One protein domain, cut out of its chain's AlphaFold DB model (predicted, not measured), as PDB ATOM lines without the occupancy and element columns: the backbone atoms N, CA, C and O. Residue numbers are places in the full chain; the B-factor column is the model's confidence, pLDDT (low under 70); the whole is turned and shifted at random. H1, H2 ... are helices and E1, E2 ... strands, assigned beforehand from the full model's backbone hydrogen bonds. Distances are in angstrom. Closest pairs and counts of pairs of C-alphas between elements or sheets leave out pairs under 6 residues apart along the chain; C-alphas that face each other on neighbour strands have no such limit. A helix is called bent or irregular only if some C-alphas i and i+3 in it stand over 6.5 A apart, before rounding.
ATOM      1  N   LEU A  34     410.429 306.844 348.818       84.81
ATOM      2  CA  LEU A  34     409.340 306.248 348.030       84.81
ATOM      3  C   LEU A  34     409.904 305.549 346.788       84.81
ATOM      4  O   LEU A  34     409.500 305.817 345.657       84.81
ATOM      5  N   TYR A  35     410.827 304.617 347.015       86.81
ATOM      6  CA  TYR A  35     411.411 303.763 345.985       86.81
ATOM      7  C   TYR A  35     411.211 302.272 346.289       86.81
ATOM      8  O   TYR A  35     410.916 301.863 347.416       86.81
ATOM      9  N   GLY A  36     411.328 301.439 345.251       87.88
ATOM     10  CA  GLY A  36     411.312 299.978 345.361       87.88
ATOM     11  C   GLY A  36     410.125 299.425 346.164       87.88
ATOM     12  O   GLY A  36     408.962 299.657 345.830       87.88
ATOM     13  N   ARG A  37     410.426 298.679 347.236       86.19
ATOM     14  CA  ARG A  37     409.415 298.031 348.094       86.19
ATOM     15  C   ARG A  37     408.575 299.030 348.896       86.19
ATOM     16  O   ARG A  37     407.396 298.766 349.126       86.19
ATOM     17  N   ASN A  38     409.152 300.163 349.289       84.50
ATOM     18  CA  ASN A  38     408.448 301.192 350.058       84.50
ATOM     19  C   ASN A  38     407.383 301.866 349.190       84.50
ATOM     20  O   ASN A  38     406.234 301.985 349.612       84.50
ATOM     21  N   ALA A  39     407.723 302.179 347.934       86.81
ATOM     22  CA  ALA A  39     406.772 302.691 346.948       86.81
ATOM     23  C   ALA A  39     405.607 301.718 346.705       86.81
ATOM     24  O   ALA A  39     404.452 302.134 346.682       86.81
ATOM     25  N   GLN A  40     405.893 300.417 346.565       87.44
ATOM     26  CA  GLN A  40     404.858 299.396 346.362       87.44
ATOM     27  C   GLN A  40     403.909 299.271 347.559       87.44
ATOM     28  O   GLN A  40     402.692 299.193 347.372       87.44
ATOM     29  N   ARG A  41     404.445 299.263 348.786       84.75
ATOM     30  CA  ARG A  41     403.639 299.217 350.017       84.75
ATOM     31  C   ARG A  41     402.761 300.452 350.147       84.75
ATOM     32  O   ARG A  41     401.564 300.326 350.394       84.75
ATOM     33  N   PHE A  42     403.347 301.621 349.911       82.75
ATOM     34  CA  PHE A  42     402.636 302.887 349.927       82.75
ATOM     35  C   PHE A  42     401.501 302.908 348.887       82.75
ATOM     36  O   PHE A  42     400.351 303.149 349.242       82.75
ATOM     37  N   HIS A  43     401.796 302.559 347.633       85.88
ATOM     38  CA  HIS A  43     400.811 302.465 346.551       85.88
ATOM     39  C   HIS A  43     399.657 301.511 346.897       85.88
ATOM     40  O   HIS A  43     398.492 301.858 346.728       85.88
ATOM     41  N   SER A  44     399.971 300.323 347.420       84.31
ATOM     42  CA  SER A  44     398.958 299.317 347.770       84.31
ATOM     43  C   SER A  44     398.026 299.822 348.870       84.31
ATOM     44  O   SER A  44     396.809 299.722 348.745       84.31
ATOM     45  N   LYS A  45     398.584 300.448 349.911       78.62
ATOM     46  CA  LYS A  45     397.794 301.024 351.001       78.62
ATOM     47  C   LYS A  45     396.930 302.190 350.514       78.62
ATOM     48  O   LYS A  45     395.774 302.285 350.902       78.62
ATOM     49  N   VAL A  46     397.444 303.046 349.631       78.38
ATOM     50  CA  VAL A  46     396.647 304.115 349.005       78.38
ATOM     51  C   VAL A  46     395.495 303.534 348.187       78.38
ATOM     52  O   VAL A  46     394.364 304.003 348.313       78.38
ATOM     53  N   HIS A  47     395.749 302.482 347.410       80.25
ATOM     54  CA  HIS A  47     394.717 301.792 346.643       80.25
ATOM     55  C   HIS A  47     393.618 301.196 347.546       80.25
ATOM     56  O   HIS A  47     392.437 301.290 347.217       80.25
ATOM     57  N   GLU A  48     393.973 300.636 348.709       78.56
ATOM     58  CA  GLU A  48     393.013 300.109 349.697       78.56
ATOM     59  C   GLU A  48     392.109 301.183 350.318       78.56
ATOM     60  O   GLU A  48     390.959 300.904 350.661       78.56
ATOM     61  N   LEU A  49     392.611 302.407 350.489       72.00
ATOM     62  CA  LEU A  49     391.859 303.486 351.137       72.00
ATOM     63  C   LEU A  49     390.730 304.022 350.267       72.00
ATOM     64  O   LEU A  49     389.744 304.535 350.803       72.00
ATOM     65  N   GLY A  50     390.881 303.899 348.948       65.38
ATOM     66  CA  GLY A  50     389.983 304.491 347.971       65.38
ATOM     67  C   GLY A  50     390.013 306.025 347.982       65.38
ATOM     68  O   GLY A  50     390.304 306.685 348.982       65.38
ATOM     69  N   GLY A  51     389.683 306.621 346.839       68.19
ATOM     70  CA  GLY A  51     389.646 308.074 346.667       68.19
ATOM     71  C   GLY A  51     390.816 308.632 345.859       68.19
ATOM     72  O   GLY A  51     391.613 307.905 345.272       68.19
ATOM     73  N   VAL A  52     390.881 309.963 345.787       72.50
ATOM     74  CA  VAL A  52     391.903 310.684 345.019       72.50
ATOM     75  C   VAL A  52     392.929 311.262 345.984       72.50
ATOM     76  O   VAL A  52     392.627 312.209 346.716       72.50
ATOM     77  N   ILE A  53     394.131 310.685 345.960       81.88
ATOM     78  CA  ILE A  53     395.305 311.152 346.699       81.88
ATOM     79  C   ILE A  53     396.353 311.583 345.672       81.88
ATOM     80  O   ILE A  53     396.736 310.796 344.800       81.88
ATOM     81  N   LEU A  54     396.803 312.830 345.761       84.19
ATOM     82  CA  LEU A  54     397.943 313.336 344.999       84.19
ATOM     83  C   LEU A  54     399.140 313.502 345.927       84.19
ATOM     84  O   LEU A  54     398.984 313.784 347.113       84.19
ATOM     85  N   ILE A  55     400.323 313.338 345.357       85.50
ATOM     86  CA  ILE A  55     401.607 313.507 346.030       85.50
ATOM     87  C   ILE A  55     402.418 314.464 345.192       85.50
ATOM     88  O   ILE A  55     402.467 314.312 343.973       85.50
ATOM     89  N   GLY A  56     403.064 315.423 345.827       86.06
ATOM     90  CA  GLY A  56     403.947 316.354 345.160       86.06
ATOM     91  C   GLY A  56     405.252 316.563 345.893       86.06
ATOM     92  O   GLY A  56     405.350 316.345 347.097       86.06
ATOM     93  N   LYS A  57     406.249 317.021 345.143       85.69
ATOM     94  CA  LYS A  57     407.450 317.660 345.674       85.69
ATOM     95  C   LYS A  57     407.289 319.159 345.421       85.69
ATOM     96  O   LYS A  57     407.517 319.588 344.288       85.69
ATOM     97  N   PRO A  58     406.847 319.946 346.416       79.88
ATOM     98  CA  PRO A  58     406.565 321.368 346.229       79.88
ATOM     99  C   PRO A  58     407.795 322.144 345.740       79.88
ATOM    100  O   PRO A  58     407.658 323.014 344.888       79.88
ATOM    101  N   GLU A  59     408.999 321.774 346.187       78.94
ATOM    102  CA  GLU A  59     410.262 322.392 345.749       78.94
ATOM    103  C   GLU A  59     410.561 322.171 344.256       78.94
ATOM    104  O   GLU A  59     411.182 323.014 343.617       78.94
ATOM    105  N   GLU A  60     410.083 321.065 343.680       81.56
ATOM    106  CA  GLU A  60     410.253 320.742 342.257       81.56
ATOM    107  C   GLU A  60     409.015 321.094 341.416       81.56
ATOM    108  O   GLU A  60     409.031 320.924 340.200       81.56
ATOM    109  N   ASN A  61     407.926 321.561 342.041       82.06
ATOM    110  CA  ASN A  61     406.618 321.778 341.415       82.06
ATOM    111  C   ASN A  61     406.106 320.558 340.617       82.06
ATOM    112  O   ASN A  61     405.473 320.679 339.564       82.06
ATOM    113  N   ARG A  62     406.408 319.353 341.109       84.44
ATOM    114  CA  ARG A  62     406.007 318.082 340.489       84.44
ATOM    115  C   ARG A  62     404.946 317.418 341.338       84.44
ATOM    116  O   ARG A  62     405.096 317.345 342.553       84.44
ATOM    117  N   THR A  63     403.911 316.891 340.698       86.38
ATOM    118  CA  THR A  63     402.833 316.138 341.346       86.38
ATOM    119  C   THR A  63     402.501 314.878 340.561       86.38
ATOM    120  O   THR A  63     402.610 314.831 339.336       86.38
ATOM    121  N   CYS A  64     402.085 313.834 341.266       88.12
ATOM    122  CA  CYS A  64     401.551 312.615 340.684       88.12
ATOM    123  C   CYS A  64     400.355 312.125 341.497       88.12
ATOM    124  O   CYS A  64     400.124 312.540 342.634       88.12
ATOM    125  N   ARG A  65     399.591 311.202 340.919       85.50
ATOM    126  CA  ARG A  65     398.584 310.467 341.678       85.50
ATOM    127  C   ARG A  65     399.248 309.333 342.452       85.50
ATOM    128  O   ARG A  65     400.149 308.672 341.939       85.50
ATOM    129  N   ALA A  66     398.785 309.105 343.672       83.56
ATOM    130  CA  ALA A  66     399.285 308.046 344.543       83.56
ATOM    131  C   ALA A  66     398.821 306.635 344.121       83.56
ATOM    132  O   ALA A  66     399.388 305.640 344.562       83.56
ATOM    133  N   ASP A  67     397.810 306.552 343.253       83.31
ATOM    134  CA  ASP A  67     397.362 305.324 342.577       83.31
ATOM    135  C   ASP A  67     398.287 304.919 341.408       83.31
ATOM    136  O   ASP A  67     398.110 303.865 340.806       83.31
ATOM    137  N   SER A  68     399.290 305.740 341.083       88.81
ATOM    138  CA  SER A  68     400.266 305.462 340.036       88.81
ATOM    139  C   SER A  68     401.619 305.140 340.650       88.81
ATOM    140  O   SER A  68     402.394 306.038 340.991       88.81
ATOM    141  N   LEU A  69     401.943 303.847 340.742       90.12
ATOM    142  CA  LEU A  69     403.263 303.400 341.198       90.12
ATOM    143  C   LEU A  69     404.391 304.026 340.362       90.12
ATOM    144  O   LEU A  69     405.391 304.472 340.919       90.12
ATOM    145  N   LEU A  70     404.221 304.110 339.038       91.88
ATOM    146  CA  LEU A  70     405.210 304.745 338.163       91.88
ATOM    147  C   LEU A  70     405.350 306.245 338.459       91.88
ATOM    148  O   LEU A  70     406.468 306.756 338.463       91.88
ATOM    149  N   GLY A  71     404.244 306.938 338.742       91.25
ATOM    150  CA  GLY A  71     404.262 308.343 339.151       91.25
ATOM    151  C   GLY A  71     405.038 308.556 340.450       91.25
ATOM    152  O   GLY A  71     405.907 309.424 340.503       91.25
ATOM    153  N   ILE A  72     404.790 307.708 341.453       89.62
ATOM    154  CA  ILE A  72     405.491 307.738 342.746       89.62
ATOM    155  C   ILE A  72     406.997 307.528 342.557       89.62
ATOM    156  O   ILE A  72     407.795 308.326 343.042       89.62
ATOM    157  N   LEU A  73     407.392 306.494 341.807       91.12
ATOM    158  CA  LEU A  73     408.804 306.208 341.529       91.12
ATOM    159  C   LEU A  73     409.477 307.346 340.752       91.12
ATOM    160  O   LEU A  73     410.647 307.650 340.976       91.12
ATOM    161  N   SER A  74     408.735 307.986 339.846       90.50
ATOM    162  CA  SER A  74     409.244 309.089 339.033       90.50
ATOM    163  C   SER A  74     409.429 310.369 339.841       90.50
ATOM    164  O   SER A  74     410.321 311.147 339.510       90.50
ATOM    165  N   LEU A  75     408.622 310.611 340.886       89.31
ATOM    166  CA  LEU A  75     408.783 311.781 341.760       89.31
ATOM    167  C   LEU A  75     410.150 311.809 342.442       89.31
ATOM    168  O   LEU A  75     410.657 312.891 342.711       89.31
ATOM    169  N   GLY A  76     410.744 310.648 342.704       89.44
ATOM    170  CA  GLY A  76     412.048 310.561 343.344       89.44
ATOM    171  C   GLY A  76     412.084 311.192 344.725       89.44
ATOM    172  O   GLY A  76     412.902 312.064 345.008       89.44
ATOM    173  N   VAL A  77     411.143 310.778 345.572       88.38
ATOM    174  CA  VAL A  77     411.089 311.210 346.969       88.38
ATOM    175  C   VAL A  77     412.093 310.398 347.775       88.38
ATOM    176  O   VAL A  77     411.977 309.172 347.887       88.38
ATOM    177  N   HIS A  78     413.050 311.095 348.369       88.94
ATOM    178  CA  HIS A  78     414.015 310.535 349.299       88.94
ATOM    179  C   HIS A  78     413.610 310.810 350.749       88.94
ATOM    180  O   HIS A  78     412.773 311.662 351.054       88.94
ATOM    181  N   LYS A  79     414.214 310.065 351.677       84.44
ATOM    182  CA  LYS A  79     414.038 310.308 353.109       84.44
ATOM    183  C   LYS A  79     414.483 311.732 353.458       84.44
ATOM    184  O   LYS A  79     415.609 312.116 353.165       84.44
ATOM    185  N   GLY A  80     413.624 312.461 354.161       82.25
ATOM    186  CA  GLY A  80     413.845 313.847 354.567       82.25
ATOM    187  C   GLY A  80     413.266 314.884 353.607       82.25
ATOM    188  O   GLY A  80     413.100 316.028 354.031       82.25
ATOM    189  N   ASP A  81     412.897 314.494 352.382       85.62
ATOM    190  CA  ASP A  81     412.287 315.401 351.408       85.62
ATOM    191  C   ASP A  81     410.950 315.933 351.925       85.62
ATOM    192  O   ASP A  81     410.157 315.204 352.528       85.62
ATOM    193  N   THR A  82     410.666 317.203 351.649       83.19
ATOM    194  CA  THR A  82     409.334 317.762 351.876       83.19
ATOM    195  C   THR A  82     408.413 317.293 350.758       83.19
ATOM    196  O   THR A  82     408.684 317.541 349.584       83.19
ATOM    197  N   ILE A  83     407.310 316.641 351.119       83.88
ATOM    198  CA  ILE A  83     406.261 316.243 350.185       83.88
ATOM    199  C   ILE A  83     404.940 316.906 350.539       83.88
ATOM    200  O   ILE A  83     404.616 317.119 351.709       83.88
ATOM    201  N   GLU A  84     404.171 317.213 349.506       82.50
ATOM    202  CA  GLU A  84     402.798 317.667 349.618       82.50
ATOM    203  C   GLU A  84     401.858 316.498 349.339       82.50
ATOM    204  O   GLU A  84     402.004 315.792 348.344       82.50
ATOM    205  N   LEU A  85     400.885 316.285 350.211       79.50
ATOM    206  CA  LEU A  85     399.867 315.256 350.060       79.50
ATOM    207  C   LEU A  85     398.519 315.925 349.968       79.50
ATOM    208  O   LEU A  85     398.119 316.635 350.880       79.50
ATOM    209  N   VAL A  86     397.807 315.685 348.881       77.88
ATOM    210  CA  VAL A  86     396.542 316.347 348.598       77.88
ATOM    211  C   VAL A  86     395.453 315.287 348.554       77.88
ATOM    212  O   VAL A  86     395.418 314.458 347.646       77.88
ATOM    213  N   VAL A  87     394.564 315.300 349.545       75.69
ATOM    214  CA  VAL A  87     393.509 314.293 349.711       75.69
ATOM    215  C   VAL A  87     392.144 314.939 349.521       75.69
ATOM    216  O   VAL A  87     391.846 315.944 350.160       75.69
ATOM    217  N   ARG A  88     391.278 314.352 348.684       69.12
ATOM    218  CA  ARG A  88     389.873 314.785 348.569       69.12
ATOM    219  C   ARG A  88     388.975 314.125 349.635       69.12
ATOM    220  O   ARG A  88     389.015 312.912 349.823       69.12
ATOM    221  N   ALA A  89     388.172 314.950 350.320       54.06
ATOM    222  CA  ALA A  89     387.516 314.703 351.614       54.06
ATOM    223  C   ALA A  89     386.608 313.476 351.790       54.06
ATOM    224  O   ALA A  89     386.387 313.126 352.948       54.06
ATOM    225  N   ASP A  90     386.133 312.776 350.757       55.84
ATOM    226  CA  ASP A  90     385.386 311.523 351.013       55.84
ATOM    227  C   ASP A  90     386.256 310.461 351.727       55.84
ATOM    228  O   ASP A  90     385.742 309.560 352.388       55.84
ATOM    229  N   SER A  91     387.586 310.639 351.690       54.62
ATOM    230  CA  SER A  91     388.586 309.750 352.297       54.62
ATOM    231  C   SER A  91     389.532 310.454 353.296       54.62
ATOM    232  O   SER A  91     390.498 309.847 353.761       54.62
ATOM    233  N   GLY A  92     389.276 311.726 353.645       51.25
ATOM    234  CA  GLY A  92     390.250 312.655 354.256       51.25
ATOM    235  C   GLY A  92     390.908 312.196 355.565       51.25
ATOM    236  O   GLY A  92     392.118 312.320 355.726       51.25
ATOM    237  N   VAL A  93     390.139 311.602 356.482       54.28
ATOM    238  CA  VAL A  93     390.674 311.134 357.778       54.28
ATOM    239  C   VAL A  93     391.440 309.818 357.624       54.28
ATOM    240  O   VAL A  93     392.500 309.646 358.217       54.28
ATOM    241  N   ARG A  94     390.960 308.910 356.765       57.44
ATOM    242  CA  ARG A  94     391.591 307.597 356.554       57.44
ATOM    243  C   ARG A  94     392.909 307.700 355.795       57.44
ATOM    244  O   ARG A  94     393.822 306.933 356.067       57.44
ATOM    245  N   ALA A  95     393.016 308.642 354.859       56.84
ATOM    246  CA  ALA A  95     394.230 308.829 354.073       56.84
ATOM    247  C   ALA A  95     395.407 309.335 354.917       56.84
ATOM    248  O   ALA A  95     396.504 308.793 354.812       56.84
ATOM    249  N   ALA A  96     395.168 310.326 355.781       56.09
ATOM    250  CA  ALA A  96     396.181 310.843 356.697       56.09
ATOM    251  C   ALA A  96     396.584 309.794 357.751       56.09
ATOM    252  O   ALA A  96     397.774 309.610 357.999       56.09
ATOM    253  N   GLU A  97     395.614 309.055 358.310       59.94
ATOM    254  CA  GLU A  97     395.884 307.916 359.205       59.94
ATOM    255  C   GLU A  97     396.717 306.838 358.518       59.94
ATOM    256  O   GLU A  97     397.673 306.345 359.098       59.94
ATOM    257  N   ALA A  98     396.394 306.481 357.278       58.84
ATOM    258  CA  ALA A  98     397.127 305.449 356.566       58.84
ATOM    259  C   ALA A  98     398.542 305.879 356.202       58.84
ATOM    260  O   ALA A  98     399.447 305.062 356.270       58.84
ATOM    261  N   LEU A  99     398.753 307.146 355.848       58.00
ATOM    262  CA  LEU A  99     400.091 307.703 355.670       58.00
ATOM    263  C   LEU A  99     400.910 307.632 356.957       58.00
ATOM    264  O   LEU A  99     402.074 307.239 356.916       58.00
ATOM    265  N   TRP A 100     400.284 307.934 358.095       58.94
ATOM    266  CA  TRP A 100     400.912 307.772 359.400       58.94
ATOM    267  C   TRP A 100     401.198 306.296 359.726       58.94
ATOM    268  O   TRP A 100     402.311 305.960 360.121       58.94
ATOM    269  N   GLU A 101     400.245 305.390 359.491       58.84
ATOM    270  CA  GLU A 101     400.439 303.944 359.665       58.84
ATOM    271  C   GLU A 101     401.562 303.411 358.768       58.84
ATOM    272  O   GLU A 101     402.353 302.587 359.224       58.84
ATOM    273  N   ILE A 102     401.664 303.886 357.520       54.66
ATOM    274  CA  ILE A 102     402.776 303.549 356.622       54.66
ATOM    275  C   ILE A 102     404.091 304.069 357.215       54.66
ATOM    276  O   ILE A 102     405.088 303.363 357.140       54.66
ATOM    277  N   SER A 103     404.096 305.249 357.846       52.38
ATOM    278  CA  SER A 103     405.297 305.796 358.488       52.38
ATOM    279  C   SER A 103     405.743 305.119 359.772       52.38
ATOM    280  O   SER A 103     406.937 305.130 360.048       52.38
ATOM    281  N   GLU A 104     404.828 304.510 360.526       51.38
ATOM    282  CA  GLU A 104     405.176 303.775 361.748       51.38
ATOM    283  C   GLU A 104     405.352 302.262 361.527       51.38
ATOM    284  O   GLU A 104     405.960 301.600 362.363       51.38
ATOM    285  N   SER A 105     404.847 301.698 360.420       43.03
ATOM    286  CA  SER A 105     404.927 300.252 360.118       43.03
ATOM    287  C   SER A 105     406.050 299.861 359.144       43.03
ATOM    288  O   SER A 105     406.099 298.700 358.716       43.03
ATOM    289  N   LEU A 106     406.915 300.804 358.751       44.31
ATOM    290  CA  LEU A 106     408.042 300.591 357.831       44.31
ATOM    291  C   LEU A 106     409.402 300.693 358.519       44.31
ATOM    292  O   LEU A 106     409.657 301.720 359.181       44.31
TER     293      LEU A 106
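What this domain is: This is residues 34 to 106 of the 106 residues of the protein "HPr family phosphocarrier protein" of Anaerotruncus sp. AF02-27 (UniProt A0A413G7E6). A three-stranded wall has helices over one face and the other bare: H2 over E2, H3 toward E3, and H1 bridging both helices. The 73 printed residues hold H1, E1, E2, H2, E3, H3 in turn, class mixed; the antiparallel sheet runs E2 E1 E3. It is compact, radius of gyration of the C-alphas 11.2 A, spanning 28 by 24 by 20 A.

Where its parts are: H1, residues 36 to 49, begins at C-alpha 36 (411.312, 299.978, 345.361). E1 is residues 53 to 57, E2 62 to 65, H2 69 to 75, E3 82 to 88. H3, residues 89 to 104, 23.1 A long, ends at C-alpha 104 (405.176, 303.775, 361.748); it is irregular, C-alphas 90 and 93 being 8.6 A apart.

How they stand to each other: H1 touches H2, closest C-alphas His 43 and Leu 69, 6.0 A, and H3, Leu 49 and Ala 95, 6.5 A. N 55 and O 64 of the hairpin E1 and E2, 2.8 A, and N 54 and O 86 of E1 and E3, 2.8 A, are within hydrogen-bond range. Every O i to N i+4 pair is within range in H1 and H2, 9 of 12 in H3.

The domain as a whole: The printed part has no cut; residues 50 to 51 and 88 to 106 have pLDDT under 70.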